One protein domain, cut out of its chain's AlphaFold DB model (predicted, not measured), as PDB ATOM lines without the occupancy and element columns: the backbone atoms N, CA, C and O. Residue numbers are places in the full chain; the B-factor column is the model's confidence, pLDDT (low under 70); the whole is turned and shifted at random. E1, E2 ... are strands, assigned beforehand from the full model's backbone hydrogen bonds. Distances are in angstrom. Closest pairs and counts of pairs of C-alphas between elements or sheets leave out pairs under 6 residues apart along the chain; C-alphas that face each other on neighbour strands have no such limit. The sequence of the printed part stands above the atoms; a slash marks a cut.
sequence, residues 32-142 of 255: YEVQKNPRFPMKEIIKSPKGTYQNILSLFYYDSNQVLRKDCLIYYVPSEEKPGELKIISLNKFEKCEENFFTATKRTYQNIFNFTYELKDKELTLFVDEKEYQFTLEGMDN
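AT A GLANCE: This is residues 32 to 142 of the 255 residues of an uncharacterized protein of Halobacteriovoraceae bacterium (UniProt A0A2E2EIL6). The model is a loose sandwich of two antiparallel sheets partly face to face: a curled wall of five strands, E1 to E5, and across a gap from it a smaller slab of three, E6 to E8. The chain passes from the one sheet to the other at the corner where E5 gives way to E6, and the long stretch 37 to 52 loops out from the E1 edge towards the E6 side and back to E2. The printed part has 111 residues with eight named strands and no named helix, in the orders E1 E2 E3 E4 E5 and E6 E7 E8; the class is all strand. It is compact, with a radius of gyration of the C-alphas of 13.7 A, and only just elongated, with spans of 43 by 28 by 22 A.

HOW THE PARTS SIT: E1, residues 32 to 36, is an edge strand and forms a hairpin with E2, residues 53 to 62; N 35 and O 58 are 2.8 A apart, within hydrogen-bond range. E2 bends by 58 degrees at residue 56. E2 is antiparallel to E3, residues 68 to 76, at 160 degrees, with N 59 and O 71 at 2.8 A. E3 is antiparallel to E4, residues 84 to 92, with N 74 and O 87 at 2.8 A. E4 is antiparallel to the other edge strand, E5, residues 105 to 112, with N 86 and O 109 at 2.9 A. These five strands form a meander, each the antiparallel neighbour of the one before, in a twisted sheet. A second meander holds E6, residues 115 to 120, E7, residues 123 to 128, and E8, residues 131 to 136. N 118 and O 125 are 2.9 A apart across E6 and E7, and N 126 and O 133 are 2.8 A apart across E7 and E8. E5 and E6 meet only through their link. The closest C-alphas of E5 and E7 are those of Ile 112 and Val 128, 6.6 A apart. E1 is apart from E6, E7 and E8.

IN THESE COORDINATES: E1 begins at C-alpha 32, (-36.503, -7.566, 21.816), and is 13.4 A long. E2, E3 and E4 measure 25.9, 26.2 and 25.7 A, and E5 16.5 A. E6 begins at C-alpha 115, (-45.841, 13.998, 26.219). E6, E7 and E8 measure 16.9, 15.8 and 16.8 A, and E8 ends at C-alpha 136, (-46.970, -4.177, 20.376).

THE WHOLE: The two C-alphas farthest apart are those of Glu 81 and Asn 142, at 44.2 A. The printed part has no cut. The links E1 to E2 and E4 to E5 are long, with 16 and 12 residues. The mean pLDDT of the printed part is 88.7, and residues 141 to 142 are under 70.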
ATOM      1  N   TYR A  32     -36.899  -6.593  20.798       86.25
ATOM      2  CA  TYR A  32     -36.503  -7.566  21.816       86.25
ATOM      3  C   TYR A  32     -36.022  -6.893  23.111       86.25
ATOM      4  O   TYR A  32     -35.942  -7.541  24.150       86.25
ATOM      5  N   GLU A  33     -35.704  -5.595  23.073       88.81
ATOM      6  CA  GLU A  33     -35.238  -4.840  24.237       88.81
ATOM      7  C   GLU A  33     -35.672  -3.370  24.159       88.81
ATOM      8  O   GLU A  33     -35.616  -2.741  23.098       88.81
ATOM      9  N   VAL A  34     -36.064  -2.813  25.310       90.06
ATOM     10  CA  VAL A  34     -36.386  -1.389  25.475       90.06
ATOM     11  C   VAL A  34     -35.522  -0.795  26.579       90.06
ATOM     12  O   VAL A  34     -35.670  -1.129  27.756       90.06
ATOM     13  N   GLN A  35     -34.646   0.135  26.216       91.81
ATOM     14  CA  GLN A  35     -33.814   0.874  27.157       91.81
ATOM     15  C   GLN A  35     -34.472   2.213  27.490       91.81
ATOM     16  O   GLN A  35     -34.551   3.114  26.657       91.81
ATOM     17  N   LYS A  36     -34.947   2.348  28.729       91.00
ATOM     18  CA  LYS A  36     -35.600   3.564  29.236       91.00
ATOM     19  C   LYS A  36     -34.568   4.543  29.791       91.00
ATOM     20  O   LYS A  36     -33.627   4.119  30.463       91.00
ATOM     21  N   ASN A  37     -34.776   5.843  29.592       87.38
ATOM     22  CA  ASN A  37     -33.999   6.856  30.297       87.38
ATOM     23  C   ASN A  37     -34.552   7.036  31.725       87.38
ATOM     24  O   ASN A  37     -35.695   7.462  31.884       87.38
ATOM     25  N   PRO A  38     -33.763   6.766  32.781       85.75
ATOM     26  CA  PRO A  38     -34.249   6.815  34.161       85.75
ATOM     27  C   PRO A  38     -34.649   8.220  34.634       85.75
ATOM     28  O   PRO A  38     -35.306   8.342  35.661       85.75
ATOM     29  N   ARG A  39     -34.261   9.284  33.915       86.19
ATOM     30  CA  ARG A  39     -34.658  10.665  34.242       86.19
ATOM     31  C   ARG A  39     -36.116  10.972  33.909       86.19
ATOM     32  O   ARG A  39     -36.633  11.968  34.404       86.19
ATOM     33  N   PHE A  40     -36.746  10.159  33.066       88.50
ATOM     34  CA  PHE A  40     -38.099  10.385  32.571       88.50
ATOM     35  C   PHE A  40     -38.980   9.202  32.978       88.50
ATOM     36  O   PHE A  40     -39.083   8.232  32.228       88.50
ATOM     37  N   PRO A  41     -39.557   9.225  34.190       85.62
ATOM     38  CA  PRO A  41     -40.441   8.161  34.642       85.62
ATOM     39  C   PRO A  41     -41.679   8.042  33.742       85.62
ATOM     40  O   PRO A  41     -42.170   9.012  33.165       85.62
ATOM     41  N   MET A  42     -42.177   6.812  33.628       90.06
ATOM     42  CA  MET A  42     -43.385   6.503  32.860       90.06
ATOM     43  C   MET A  42     -44.606   7.187  33.483       90.06
ATOM     44  O   MET A  42     -44.661   7.350  34.700       90.06
ATOM     45  N   LYS A  43     -45.607   7.514  32.659       88.44
ATOM     46  CA  LYS A  43     -46.880   8.161  33.045       88.44
ATOM     47  C   LYS A  43     -46.774   9.574  33.619       88.44
ATOM     48  O   LYS A  43     -47.794  10.163  33.965       88.44
ATOM     49  N   GLU A  44     -45.580  10.148  33.689       90.50
ATOM     50  CA  GLU A  44     -45.392  11.543  34.073       90.50
ATOM     51  C   GLU A  44     -45.191  12.411  32.831       90.50
ATOM     52  O   GLU A  44     -44.424  12.062  31.929       90.50
ATOM     53  N   ILE A  45     -45.892  13.547  32.763       91.88
ATOM     54  CA  ILE A  45     -45.739  14.489  31.649       91.88
ATOM     55  C   ILE A  45     -44.341  15.101  31.711       91.88
ATOM     56  O   ILE A  45     -43.963  15.741  32.696       91.88
ATOM     57  N   ILE A  46     -43.592  14.962  30.622       91.81
ATOM     58  CA  ILE A  46     -42.219  15.445  30.523       91.81
ATOM     59  C   ILE A  46     -42.230  16.953  30.273       91.81
ATOM     60  O   ILE A  46     -42.462  17.417  29.161       91.81
ATOM     61  N   LYS A  47     -41.960  17.732  31.327       90.25
ATOM     62  CA  LYS A  47     -41.957  19.209  31.285       90.25
ATOM     63  C   LYS A  47     -40.572  19.836  31.440       90.25
ATOM     64  O   LYS A  47     -40.448  21.060  31.433       90.25
ATOM     65  N   SER A  48     -39.526  19.045  31.666       87.88
ATOM     66  CA  SER A  48     -38.178  19.557  31.936       87.88
ATOM     67  C   SER A  48     -37.085  18.599  31.455       87.88
ATOM     68  O   SER A  48     -37.302  17.393  31.513       87.88
ATOM     69  N   PRO A  49     -35.913  19.111  31.032       92.94
ATOM     70  CA  PRO A  49     -35.581  20.535  30.913       92.94
ATOM     71  C   PRO A  49     -36.196  21.166  29.652       92.94
ATOM     72  O   PRO A  49     -36.058  20.631  28.554       92.94
ATOM     73  N   LYS A  50     -36.885  22.306  29.813       90.38
ATOM     74  CA  LYS A  50     -37.562  23.021  28.717       90.38
ATOM     75  C   LYS A  50     -36.578  23.436  27.622       90.38
ATOM     76  O   LYS A  50     -35.444  23.801  27.918       90.38
ATOM     77  N   GLY A  51     -37.032  23.422  26.373       89.56
ATOM     78  CA  GLY A  51     -36.281  23.926  25.226       89.56
ATOM     79  C   GLY A  51     -35.118  23.041  24.772       89.56
ATOM     80  O   GLY A  51     -34.208  23.525  24.101       89.56
ATOM     81  N   THR A  52     -35.111  21.755  25.136       91.38
ATOM     82  CA  THR A  52     -33.995  20.843  24.842       91.38
ATOM     83  C   THR A  52     -34.467  19.521  24.254       91.38
ATOM     84  O   THR A  52     -35.562  19.051  24.564       91.38
ATOM     85  N   TYR A  53     -33.618  18.898  23.431       91.94
ATOM     86  CA  TYR A  53     -33.820  17.529  22.965       91.94
ATOM     87  C   TYR A  53     -33.371  16.528  24.025       91.94
ATOM     88  O   TYR A  53     -32.253  16.604  24.537       91.94
ATOM     89  N   GLN A  54     -34.242  15.573  24.322       91.12
ATOM     90  CA  GLN A  54     -34.026  14.521  25.299       91.12
ATOM     91  C   GLN A  54     -34.255  13.161  24.647       91.12
ATOM     92  O   GLN A  54     -35.274  12.937  23.997       91.12
ATOM     93  N   ASN A  55     -33.318  12.237  24.842       93.69
ATOM     94  CA  ASN A  55     -33.529  10.831  24.518       93.69
ATOM     95  C   ASN A  55     -34.406  10.205  25.609       93.69
ATOM     96  O   ASN A  55     -33.981  10.116  26.763       93.69
ATOM     97  N   ILE A  56     -35.628   9.815  25.261       94.38
ATOM     98  CA  ILE A  56     -36.623   9.312  26.216       94.38
ATOM     99  C   ILE A  56     -36.459   7.809  26.414       94.38
ATOM    100  O   ILE A  56     -36.380   7.319  27.541       94.38
ATOM    101  N   LEU A  57     -36.382   7.077  25.309       94.44
ATOM    102  CA  LEU A  57     -36.167   5.639  25.301       94.44
ATOM    103  C   LEU A  57     -35.549   5.200  23.979       94.44
ATOM    104  O   LEU A  57     -35.616   5.904  22.969       94.44
ATOM    105  N   SER A  58     -34.956   4.015  23.991       94.12
ATOM    106  CA  SER A  58     -34.412   3.353  22.812       94.12
ATOM    107  C   SER A  58     -34.994   1.952  22.674       94.12
ATOM    108  O   SER A  58     -35.091   1.216  23.654       94.12
ATOM    109  N   LEU A  59     -35.365   1.585  21.454       92.69
ATOM    110  CA  LEU A  59     -35.947   0.295  21.099       92.69
ATOM    111  C   LEU A  59     -34.954  -0.462  20.230       92.69
ATOM    112  O   LEU A  59     -34.563   0.031  19.172       92.69
ATOM    113  N   PHE A  60     -34.559  -1.656  20.652       89.44
ATOM    114  CA  PHE A  60     -33.657  -2.511  19.892       89.44
ATOM    115  C   PHE A  60     -34.444  -3.614  19.209       89.44
ATOM    116  O   PHE A  60     -35.261  -4.293  19.836       89.44
ATOM    117  N   TYR A  61     -34.209  -3.779  17.916       87.06
ATOM    118  CA  TYR A  61     -34.993  -4.677  17.083       87.06
ATOM    119  C   TYR A  61     -34.167  -5.194  15.907       87.06
ATOM    120  O   TYR A  61     -33.112  -4.651  15.570       87.06
ATOM    121  N   TYR A  62     -34.663  -6.254  15.278       82.19
ATOM    122  CA  TYR A  62     -34.151  -6.723  13.997       82.19
ATOM    123  C   TYR A  62     -34.991  -6.164  12.863       82.19
ATOM    124  O   TYR A  62     -36.221  -6.277  12.890       82.19
ATOM    125  N   ASP A  63     -34.342  -5.573  11.867       80.44
ATOM    126  CA  ASP A  63     -35.030  -5.201  10.637       80.44
ATOM    127  C   ASP A  63     -35.329  -6.426   9.754       80.44
ATOM    128  O   ASP A  63     -35.027  -7.572  10.097       80.44
ATOM    129  N   SER A  64     -35.942  -6.188   8.593       76.94
ATOM    130  CA  SER A  64     -36.299  -7.243   7.637       76.94
ATOM    131  C   SER A  64     -35.101  -8.043   7.119       76.94
ATOM    132  O   SER A  64     -35.281  -9.168   6.664       76.94
ATOM    133  N   ASN A  65     -33.893  -7.482   7.192       78.44
ATOM    134  CA  ASN A  65     -32.651  -8.117   6.761       78.44
ATOM    135  C   ASN A  65     -31.921  -8.798   7.929       78.44
ATOM    136  O   ASN A  65     -30.762  -9.179   7.781       78.44
ATOM    137  N   GLN A  66     -32.576  -8.933   9.089       74.69
ATOM    138  CA  GLN A  66     -31.990  -9.454  10.328       74.69
ATOM    139  C   GLN A  66     -30.788  -8.634  10.819       74.69
ATOM    140  O   GLN A  66     -29.981  -9.110  11.622       74.69
ATOM    141  N   VAL A  67     -30.674  -7.379  10.381       79.62
ATOM    142  CA  VAL A  67     -29.669  -6.457  10.895       79.62
ATOM    143  C   VAL A  67     -30.202  -5.853  12.179       79.62
ATOM    144  O   VAL A  67     -31.369  -5.471  12.296       79.62
ATOM    145  N   LEU A  68     -29.328  -5.781  13.175       82.81
ATOM    146  CA  LEU A  68     -29.688  -5.276  14.482       82.81
ATOM    147  C   LEU A  68     -29.664  -3.744  14.471       82.81
ATOM    148  O   LEU A  68     -28.629  -3.102  14.265       82.81
ATOM    149  N   ARG A  69     -30.839  -3.166  14.696       86.19
ATOM    150  CA  ARG A  69     -31.117  -1.734  14.613       86.19
ATOM    151  C   ARG A  69     -31.584  -1.204  15.960       86.19
ATOM    152  O   ARG A  69     -31.978  -1.955  16.856       86.19
ATOM    153  N   LYS A  70     -31.519   0.116  16.094       91.56
ATOM    154  CA  LYS A  70     -32.003   0.844  17.260       91.56
ATOM    155  C   LYS A  70     -32.827   2.042  16.816       91.56
ATOM    156  O   LYS A  70     -32.321   2.881  16.080       91.56
ATOM    157  N   ASP A  71     -34.052   2.141  17.313       92.94
ATOM    158  CA  ASP A  71     -34.868   3.347  17.180       92.94
ATOM    159  C   ASP A  71     -34.761   4.158  18.475       92.94
ATOM    160  O   ASP A  71     -35.059   3.647  19.554       92.94
ATOM    161  N   CYS A  72     -34.331   5.418  18.384       93.69
ATOM    162  CA  CYS A  72     -34.311   6.337  19.521       93.69
ATOM    163  C   CYS A  72     -35.518   7.271  19.459       93.69
ATOM    164  O   CYS A  72     -35.766   7.914  18.433       93.69
ATOM    165  N   LEU A  73     -36.235   7.375  20.574       95.06
ATOM    166  CA  LEU A  73     -37.352   8.291  20.740       95.06
ATOM    167  C   LEU A  73     -36.846   9.596  21.358       95.06
ATOM    168  O   LEU A  73     -36.538   9.660  22.548       95.06
ATOM    169  N   ILE A  74     -36.732  10.630  20.531       95.00
ATOM    170  CA  ILE A  74     -36.153  11.921  20.899       95.00
ATOM    171  C   ILE A  74     -37.266  12.948  21.043       95.00
ATOM    172  O   ILE A  74     -37.982  13.221  20.085       95.00
ATOM    173  N   TYR A  75     -37.390  13.560  22.213       95.00
ATOM    174  CA  TYR A  75     -38.393  14.582  22.480       95.00
ATOM    175  C   TYR A  75     -37.743  15.940  22.717       95.00
ATOM    176  O   TYR A  75     -36.899  16.087  23.600       95.00
ATOM    177  N   TYR A  76     -38.135  16.941  21.936       94.75
ATOM    178  CA  TYR A  76     -37.909  18.340  22.259       94.75
ATOM    179  C   TYR A  76     -38.947  18.777  23.285       94.75
ATOM    180  O   TYR A  76     -40.136  18.856  22.968       94.75
ATOM    181  N   VAL A  77     -38.498  19.061  24.504       94.25
ATOM    182  CA  VAL A  77     -39.380  19.523  25.577       94.25
ATOM    183  C   VAL A  77     -39.833  20.957  25.265       94.25
ATOM    184  O   VAL A  77     -38.964  21.816  25.086       94.25
ATOM    185  N   PRO A  78     -41.147  21.245  25.224       93.00
ATOM    186  CA  PRO A  78     -41.681  22.556  24.874       93.00
ATOM    187  C   PRO A  78     -41.074  23.685  25.711       93.00
ATOM    188  O   PRO A  78     -40.798  23.528  26.907       93.00
ATOM    189  N   SER A  79     -40.900  24.841  25.082       94.38
ATOM    190  CA  SER A  79     -40.535  26.101  25.728       94.38
ATOM    191  C   SER A  79     -41.577  27.175  25.409       94.38
ATOM    192  O   SER A  79     -42.553  26.921  24.707       94.38
ATOM    193  N   GLU A  80     -41.379  28.380  25.936       93.19
ATOM    194  CA  GLU A  80     -42.219  29.536  25.594       93.19
ATOM    195  C   GLU A  80     -42.059  29.947  24.121       93.19
ATOM    196  O   GLU A  80     -42.986  30.485  23.526       93.19
ATOM    197  N   GLU A  81     -40.904  29.650  23.521       91.12
ATOM    198  CA  GLU A  81     -40.564  30.045  22.151       91.12
ATOM    199  C   GLU A  81     -40.964  29.000  21.105       91.12
ATOM    200  O   GLU A  81     -41.277  29.351  19.967       91.12
ATOM    201  N   LYS A  82     -40.916  27.709  21.458       93.88
ATOM    202  CA  LYS A  82     -41.125  26.617  20.501       93.88
ATOM    203  C   LYS A  82     -41.957  25.485  21.115       93.88
ATOM    204  O   LYS A  82     -41.608  24.991  22.194       93.88
ATOM    205  N   PRO A  83     -43.006  25.008  20.415       95.19
ATOM    206  CA  PRO A  83     -43.749  23.842  20.862       95.19
ATOM    207  C   PRO A  83     -42.900  22.566  20.761       95.19
ATOM    208  O   PRO A  83     -41.875  22.509  20.075       95.19
ATOM    209  N   GLY A  84     -43.336  21.524  21.465       95.50
ATOM    210  CA  GLY A  84     -42.644  20.245  21.526       95.50
ATOM    211  C   GLY A  84     -42.642  19.496  20.202       95.50
ATOM    212  O   GLY A  84     -43.507  19.674  19.339       95.50
ATOM    213  N   GLU A  85     -41.656  18.620  20.061       95.50
ATOM    214  CA  GLU A  85     -41.443  17.826  18.853       95.50
ATOM    215  C   GLU A  85     -40.920  16.441  19.238       95.50
ATOM    216  O   GLU A  85     -39.897  16.329  19.905       95.50
ATOM    217  N   LEU A  86     -41.606  15.380  18.823       94.88
ATOM    218  CA  LEU A  86     -41.218  13.996  19.084       94.88
ATOM    219  C   LEU A  86     -40.718  13.368  17.790       94.88
ATOM    220  O   LEU A  86     -41.440  13.319  16.797       94.88
ATOM    221  N   LYS A  87     -39.489  12.867  17.805       93.81
ATOM    222  CA  LYS A  87     -38.804  12.268  16.663       93.81
ATOM    223  C   LYS A  87     -38.467  10.822  16.953       93.81
ATOM    224  O   LYS A  87     -38.064  10.473  18.059       93.81
ATOM    225  N   ILE A  88     -38.566  10.003  15.920       92.25
ATOM    226  CA  ILE A  88     -38.040   8.645  15.905       92.25
ATOM    227  C   ILE A  88     -36.882   8.637  14.915       92.25
ATOM    228  O   ILE A  88     -37.091   8.854  13.719       92.25
ATOM    229  N   ILE A  89     -35.672   8.410  15.416       91.38
ATOM    230  CA  ILE A  89     -34.466   8.251  14.594       91.38
ATOM    231  C   ILE A  89     -34.053   6.781  14.590       91.38
ATOM    232  O   ILE A  89     -34.070   6.139  15.636       91.38
ATOM    233  N   SER A  90     -33.690   6.256  13.421       89.94
ATOM    234  CA  SER A  90     -33.276   4.860  13.255       89.94
ATOM    235  C   SER A  90     -31.782   4.780  13.004       89.94
ATOM    236  O   SER A  90     -31.294   5.262  11.984       89.94
ATOM    237  N   LEU A  91     -31.073   4.112  13.901       88.75
ATOM    238  CA  LEU A  91     -29.622   3.984  13.900       88.75
ATOM    239  C   LEU A  91     -29.206   2.511  13.885       88.75
ATOM    240  O   LEU A  91     -30.009   1.599  14.119       88.75
ATOM    241  N   ASN A  92     -27.923   2.266  13.650       86.88
ATOM    242  CA  ASN A  92     -27.319   0.992  14.015       86.88
ATOM    243  C   ASN A  92     -27.202   0.886  15.542       86.88
ATOM    244  O   ASN A  92     -27.128   1.889  16.255       86.88
ATOM    245  N   LYS A  93     -27.137  -0.346  16.062       81.31
ATOM    246  CA  LYS A  93     -27.076  -0.632  17.511       81.31
ATOM    247  C   LYS A  93     -26.081   0.237  18.283       81.31
ATOM    248  O   LYS A  93     -26.395   0.741  19.365       81.31
ATOM    249  N   PHE A  94     -24.874   0.338  17.731       82.50
ATOM    250  CA  PHE A  94     -23.689   0.868  18.400       82.50
ATOM    251  C   PHE A  94     -23.608   2.398  18.365       82.50
ATOM    252  O   PHE A  94     -22.854   2.982  19.138       82.50
ATOM    253  N   GLU A  95     -24.389   3.051  17.507       82.81
ATOM    254  CA  GLU A  95     -24.406   4.509  17.388       82.81
ATOM    255  C   GLU A  95     -25.178   5.128  18.552       82.81
ATOM    256  O   GLU A  95     -26.212   4.605  18.965       82.81
ATOM    257  N   LYS A  96     -24.712   6.246  19.108       87.19
ATOM    258  CA  LYS A  96     -25.387   6.904  20.237       87.19
ATOM    259  C   LYS A  96     -26.522   7.800  19.755       87.19
ATOM    260  O   LYS A  96     -26.388   8.494  18.751       87.19
ATOM    261  N   CYS A  97     -27.626   7.821  20.496       86.19
ATOM    262  CA  CYS A  97     -28.788   8.641  20.151       86.19
ATOM    263  C   CYS A  97     -28.476  10.141  20.292       86.19
ATOM    264  O   CYS A  97     -28.926  10.953  19.489       86.19
ATOM    265  N   GLU A  98     -27.669  10.492  21.293       84.19
ATOM    266  CA  GLU A  98     -27.320  11.861  21.682       84.19
ATOM    267  C   GLU A  98     -26.452  12.572  20.642       84.19
ATOM    268  O   GLU A  98     -26.541  13.785  20.476       84.19
ATOM    269  N   GLU A  99     -25.642  11.811  19.909       85.62
ATOM    270  CA  GLU A  99     -24.788  12.321  18.832       85.62
ATOM    271  C   GLU A  99     -25.569  12.478  17.511       85.62
ATOM    272  O   GLU A  99     -25.087  13.110  16.577       85.62
ATOM    273  N   ASN A 100     -26.799  11.951  17.440       85.12
ATOM    274  CA  ASN A 100     -27.565  11.799  16.202       85.12
ATOM    275  C   ASN A 100     -28.942  12.488  16.223       85.12
ATOM    276  O   ASN A 100     -29.801  12.178  15.395       85.12
ATOM    277  N   PHE A 101     -29.169  13.462  17.112       77.38
ATOM    278  CA  PHE A 101     -30.454  14.176  17.217       77.38
ATOM    279  C   PHE A 101     -30.922  14.866  15.924       77.38
ATOM    280  O   PHE A 101     -32.120  15.101  15.754       77.38
ATOM    281  N   PHE A 102     -29.996  15.188  15.017       76.94
ATOM    282  CA  PHE A 102     -30.269  15.901  13.765       76.94
ATOM    283  C   PHE A 102     -30.240  15.000  12.522       76.94
ATOM    284  O   PHE A 102     -30.254  15.500  11.399       76.94
ATOM    285  N   THR A 103     -30.189  13.679  12.706       80.12
ATOM    286  CA  THR A 103     -30.249  12.716  11.600       80.12
ATOM    287  C   THR A 103     -31.652  12.617  10.997       80.12
ATOM    288  O   THR A 103     -32.635  13.102  11.566       80.12
ATOM    289  N   ALA A 104     -31.748  11.997   9.816       78.06
ATOM    290  CA  ALA A 104     -33.019  11.783   9.136       78.06
ATOM    291  C   ALA A 104     -34.001  11.017  10.037       78.06
ATOM    292  O   ALA A 104     -33.717   9.925  10.533       78.06
ATOM    293  N   THR A 105     -35.176  11.604  10.242       82.25
ATOM    294  CA  THR A 105     -36.209  11.053  11.117       82.25
ATOM    295  C   THR A 105     -37.086  10.076  10.355       82.25
ATOM    296  O   THR A 105     -37.629  10.416   9.304       82.25
ATOM    297  N   LYS A 106     -37.307   8.894  10.926       82.38
ATOM    298  CA  LYS A 106     -38.279   7.915  10.424       82.38
ATOM    299  C   LYS A 106     -39.712   8.411  10.599       82.38
ATOM    300  O   LYS A 106     -40.564   8.169   9.750       82.38
ATOM    301  N   ARG A 107     -39.979   9.107  11.707       85.69
ATOM    302  CA  ARG A 107     -41.268   9.744  11.990       85.69
ATOM    303  C   ARG A 107     -41.078  10.938  12.915       85.69
ATOM    304  O   ARG A 107     -40.233  10.892  13.807       85.69
ATOM    305  N   THR A 108     -41.914  11.953  12.721       89.75
ATOM    306  CA  THR A 108     -41.925  13.169  13.532       89.75
ATOM    307  C   THR A 108     -43.360  13.555  13.866       89.75
ATOM    308  O   THR A 108     -44.228  13.536  12.995       89.75
ATOM    309  N   TYR A 109     -43.593  13.921  15.119       91.50
ATOM    310  CA  TYR A 109     -44.815  14.541  15.611       91.50
ATOM    311  C   TYR A 109     -44.458  15.958  16.064       91.50
ATOM    312  O   TYR A 109     -43.491  16.147  16.802       91.50
ATOM    313  N   GLN A 110     -45.201  16.951  15.594       94.31
ATOM    314  CA  GLN A 110     -44.936  18.368  15.849       94.31
ATOM    315  C   GLN A 110     -46.068  18.989  16.662       94.31
ATOM    316  O   GLN A 110     -47.157  18.422  16.736       94.31
ATOM    317  N   ASN A 111     -45.812  20.181  17.204       94.69
ATOM    318  CA  ASN A 111     -46.778  20.974  17.963       94.69
ATOM    319  C   ASN A 111     -47.316  20.257  19.211       94.69
ATOM    320  O   ASN A 111     -48.505  20.330  19.498       94.69
ATOM    321  N   ILE A 112     -46.429  19.566  19.933       95.88
ATOM    322  CA  ILE A 112     -46.777  18.793  21.130       95.88
ATOM    323  C   ILE A 112     -46.646  19.669  22.371       95.88
ATOM    324  O   ILE A 112     -45.636  20.354  22.523       95.88
ATOM    325  N   PHE A 113     -47.589  19.591  23.304       93.56
ATOM    326  CA  PHE A 113     -47.505  20.302  24.587       93.56
ATOM    327  C   PHE A 113     -47.371  19.358  25.776       93.56
ATOM    328  O   PHE A 113     -46.694  19.683  26.752       93.56
ATOM    329  N   ASN A 114     -47.967  18.174  25.678       92.44
ATOM    330  CA  ASN A 114     -47.910  17.141  26.695       92.44
ATOM    331  C   ASN A 114     -47.415  15.845  26.067       92.44
ATOM    332  O   ASN A 114     -47.985  15.342  25.103       92.44
ATOM    333  N   PHE A 115     -46.351  15.291  26.635       95.94
ATOM    334  CA  PHE A 115     -45.841  13.998  26.219       95.94
ATOM    335  C   PHE A 115     -45.505  13.142  27.432       95.94
ATOM    336  O   PHE A 115     -44.838  13.599  28.364       95.94
ATOM    337  N   THR A 116     -45.953  11.894  27.399       95.88
ATOM    338  CA  THR A 116     -45.507  10.842  28.306       95.88
ATOM    339  C   THR A 116     -45.583   9.488  27.608       95.88
ATOM    340  O   THR A 116     -46.044   9.371  26.469       95.88
ATOM    341  N   TYR A 117     -45.099   8.455  28.279       95.50
ATOM    342  CA  TYR A 117     -45.137   7.096  27.775       95.50
ATOM    343  C   TYR A 117     -45.407   6.104  28.902       95.50
ATOM    344  O   TYR A 117     -45.092   6.346  30.070       95.50
ATOM    345  N   GLU A 118     -45.962   4.963  28.532       94.31
ATOM    346  CA  GLU A 118     -46.102   3.795  29.387       94.31
ATOM    347  C   GLU A 118     -45.519   2.589  28.662       94.31
ATOM    348  O   GLU A 118     -45.763   2.389  27.477       94.31
ATOM    349  N   LEU A 119     -44.743   1.788  29.385       92.19
ATOM    350  CA  LEU A 119     -44.336   0.467  28.938       92.19
ATOM    351  C   LEU A 119     -44.889  -0.540  29.939       92.19
ATOM    352  O   LEU A 119     -44.427  -0.584  31.086       92.19
ATOM    353  N   LYS A 120     -45.868  -1.331  29.508       90.44
ATOM    354  CA  LYS A 120     -46.474  -2.389  30.311       90.44
ATOM    355  C   LYS A 120     -46.389  -3.695  29.539       90.44
ATOM    356  O   LYS A 120     -46.876  -3.783  28.419       90.44
ATOM    357  N   ASP A 121     -45.757  -4.693  30.145       86.75
ATOM    358  CA  ASP A 121     -45.509  -5.998  29.536       86.75
ATOM    359  C   ASP A 121     -44.815  -5.866  28.167       86.75
ATOM    360  O   ASP A 121     -43.611  -5.612  28.111       86.75
ATOM    361  N   LYS A 122     -45.572  -5.980  27.072       88.12
ATOM    362  CA  LYS A 122     -45.091  -5.854  25.690       88.12
ATOM    363  C   LYS A 122     -45.738  -4.713  24.924       88.12
ATOM    364  O   LYS A 122     -45.682  -4.679  23.700       88.12
ATOM    365  N   GLU A 123     -46.407  -3.812  25.612       90.75
ATOM    366  CA  GLU A 123     -47.102  -2.703  24.986       90.75
ATOM    367  C   GLU A 123     -46.396  -1.414  25.369       90.75
ATOM    368  O   GLU A 123     -46.265  -1.069  26.548       90.75
ATOM    369  N   LEU A 124     -45.893  -0.726  24.346       93.12
ATOM    370  CA  LEU A 124     -45.434   0.645  24.462       93.12
ATOM    371  C   LEU A 124     -46.567   1.558  24.020       93.12
ATOM    372  O   LEU A 124     -46.986   1.532  22.864       93.12
ATOM    373  N   THR A 125     -46.995   2.415  24.929       93.19
ATOM    374  CA  THR A 125     -48.021   3.416  24.681       93.19
ATOM    375  C   THR A 125     -47.396   4.796  24.768       93.19
ATOM    376  O   THR A 125     -46.783   5.153  25.775       93.19
ATOM    377  N   LEU A 126     -47.528   5.577  23.698       94.06
ATOM    378  CA  LEU A 126     -47.110   6.975  23.655       94.06
ATOM    379  C   LEU A 126     -48.344   7.862  23.795       94.06
ATOM    380  O   LEU A 126     -49.260   7.782  22.976       94.06
ATOM    381  N   PHE A 127     -48.332   8.735  24.795       94.44
ATOM    382  CA  PHE A 127     -49.379   9.722  25.025       94.44
ATOM    383  C   PHE A 127     -48.866  11.072  24.541       94.44
ATOM    384  O   PHE A 127     -47.944  11.640  25.129       94.44
ATOM    385  N   VAL A 128     -49.425  11.554  23.435       94.50
ATOM    386  CA  VAL A 128     -49.051  12.813  22.786       94.50
ATOM    387  C   VAL A 128     -50.289  13.702  22.769       94.50
ATOM    388  O   VAL A 128     -51.207  13.485  21.979       94.50
ATOM    389  N   ASP A 129     -50.314  14.689  23.657       92.88
ATOM    390  CA  ASP A 129     -51.490  15.501  23.966       92.88
ATOM    391  C   ASP A 129     -52.713  14.619  24.281       92.88
ATOM    392  O   ASP A 129     -52.686  13.862  25.248       92.88
ATOM    393  N   GLU A 130     -53.770  14.693  23.472       90.44
ATOM    394  CA  GLU A 130     -54.998  13.900  23.631       90.44
ATOM    395  C   GLU A 130     -54.960  12.568  22.863       90.44
ATOM    396  O   GLU A 130     -55.921  11.799  22.892       90.44
ATOM    397  N   LYS A 131     -53.876  12.298  22.126       91.69
ATOM    398  CA  LYS A 131     -53.749  11.115  21.271       91.69
ATOM    399  C   LYS A 131     -52.922  10.038  21.944       91.69
ATOM    400  O   LYS A 131     -51.875  10.297  22.536       91.69
ATOM    401  N   GLU A 132     -53.364   8.807  21.743       92.25
ATOM    402  CA  GLU A 132     -52.681   7.613  22.207       92.25
ATOM    403  C   GLU A 132     -52.184   6.797  21.013       92.25
ATOM    404  O   GLU A 132     -52.929   6.521  20.069       92.25
ATOM    405  N   TYR A 133     -50.910   6.413  21.055       89.81
ATOM    406  CA  TYR A 133     -50.290   5.543  20.063       89.81
ATOM    407  C   TYR A 133     -49.773   4.287  20.749       89.81
ATOM    408  O   TYR A 133     -48.770   4.333  21.461       89.81
ATOM    409  N   GLN A 134     -50.453   3.172  20.514       90.00
ATOM    410  CA  GLN A 134     -50.086   1.870  21.061       90.00
ATOM    411  C   GLN A 134     -49.230   1.084  20.065       90.00
ATOM    412  O   GLN A 134     -49.508   1.069  18.859       90.00
ATOM    413  N   PHE A 135     -48.197   0.424  20.580       88.69
ATOM    414  CA  PHE A 135     -47.266  -0.404  19.825       88.69
ATOM    415  C   PHE A 135     -47.028  -1.724  20.556       88.69
ATOM    416  O   PHE A 135     -46.594  -1.734  21.708       88.69
ATOM    417  N   THR A 136     -47.256  -2.835  19.863       88.75
ATOM    418  CA  THR A 136     -46.970  -4.177  20.376       88.75
ATOM    419  C   THR A 136     -45.510  -4.551  20.107       88.75
ATOM    420  O   THR A 136     -45.017  -4.404  18.989       88.75
ATOM    421  N   LEU A 137     -44.828  -5.061  21.132       89.81
ATOM    422  CA  LEU A 137     -43.415  -5.448  21.155       89.81
ATOM    423  C   LEU A 137     -43.287  -6.971  21.335       89.81
ATOM    424  O   LEU A 137     -42.781  -7.470  22.342       89.81
ATOM    425  N   GLU A 138     -43.812  -7.737  20.378       84.19
ATOM    426  CA  GLU A 138     -43.933  -9.202  20.485       84.19
ATOM    427  C   GLU A 138     -42.591  -9.910  20.725       84.19
ATOM    428  O   GLU A 138     -42.538 -10.903  21.461       84.19
ATOM    429  N   GLY A 139     -41.510  -9.361  20.162       79.56
ATOM    430  CA  GLY A 139     -40.142  -9.852  20.283       79.56
ATOM    431  C   GLY A 139     -39.561  -9.832  21.699       79.56
ATOM    432  O   GLY A 139     -38.543 -10.483  21.916       79.56
ATOM    433  N   MET A 140     -40.199  -9.170  22.672       78.31
ATOM    434  CA  MET A 140     -39.701  -9.120  24.055       78.31
ATOM    435  C   MET A 140     -39.778 -10.473  24.785       78.31
ATOM    436  O   MET A 140     -38.996 -10.692  25.709       78.31
ATOM    437  N   ASP A 141     -40.645 -11.404  24.357       64.19
ATOM    438  CA  ASP A 141     -40.658 -12.785  24.895       64.19
ATOM    439  C   ASP A 141     -39.669 -13.706  24.193       64.19
ATOM    440  O   ASP A 141     -39.216 -14.702  24.764       64.19
ATOM    441  N   ASN A 142     -39.322 -13.380  22.948       52.03
ATOM    442  CA  ASN A 142     -38.304 -14.101  22.218       52.03
ATOM    443  C   ASN A 142     -36.948 -13.691  22.786       52.03
ATOM    444  O   ASN A 142     -36.211 -12.890  22.209       52.03
TER     445      ASN A 142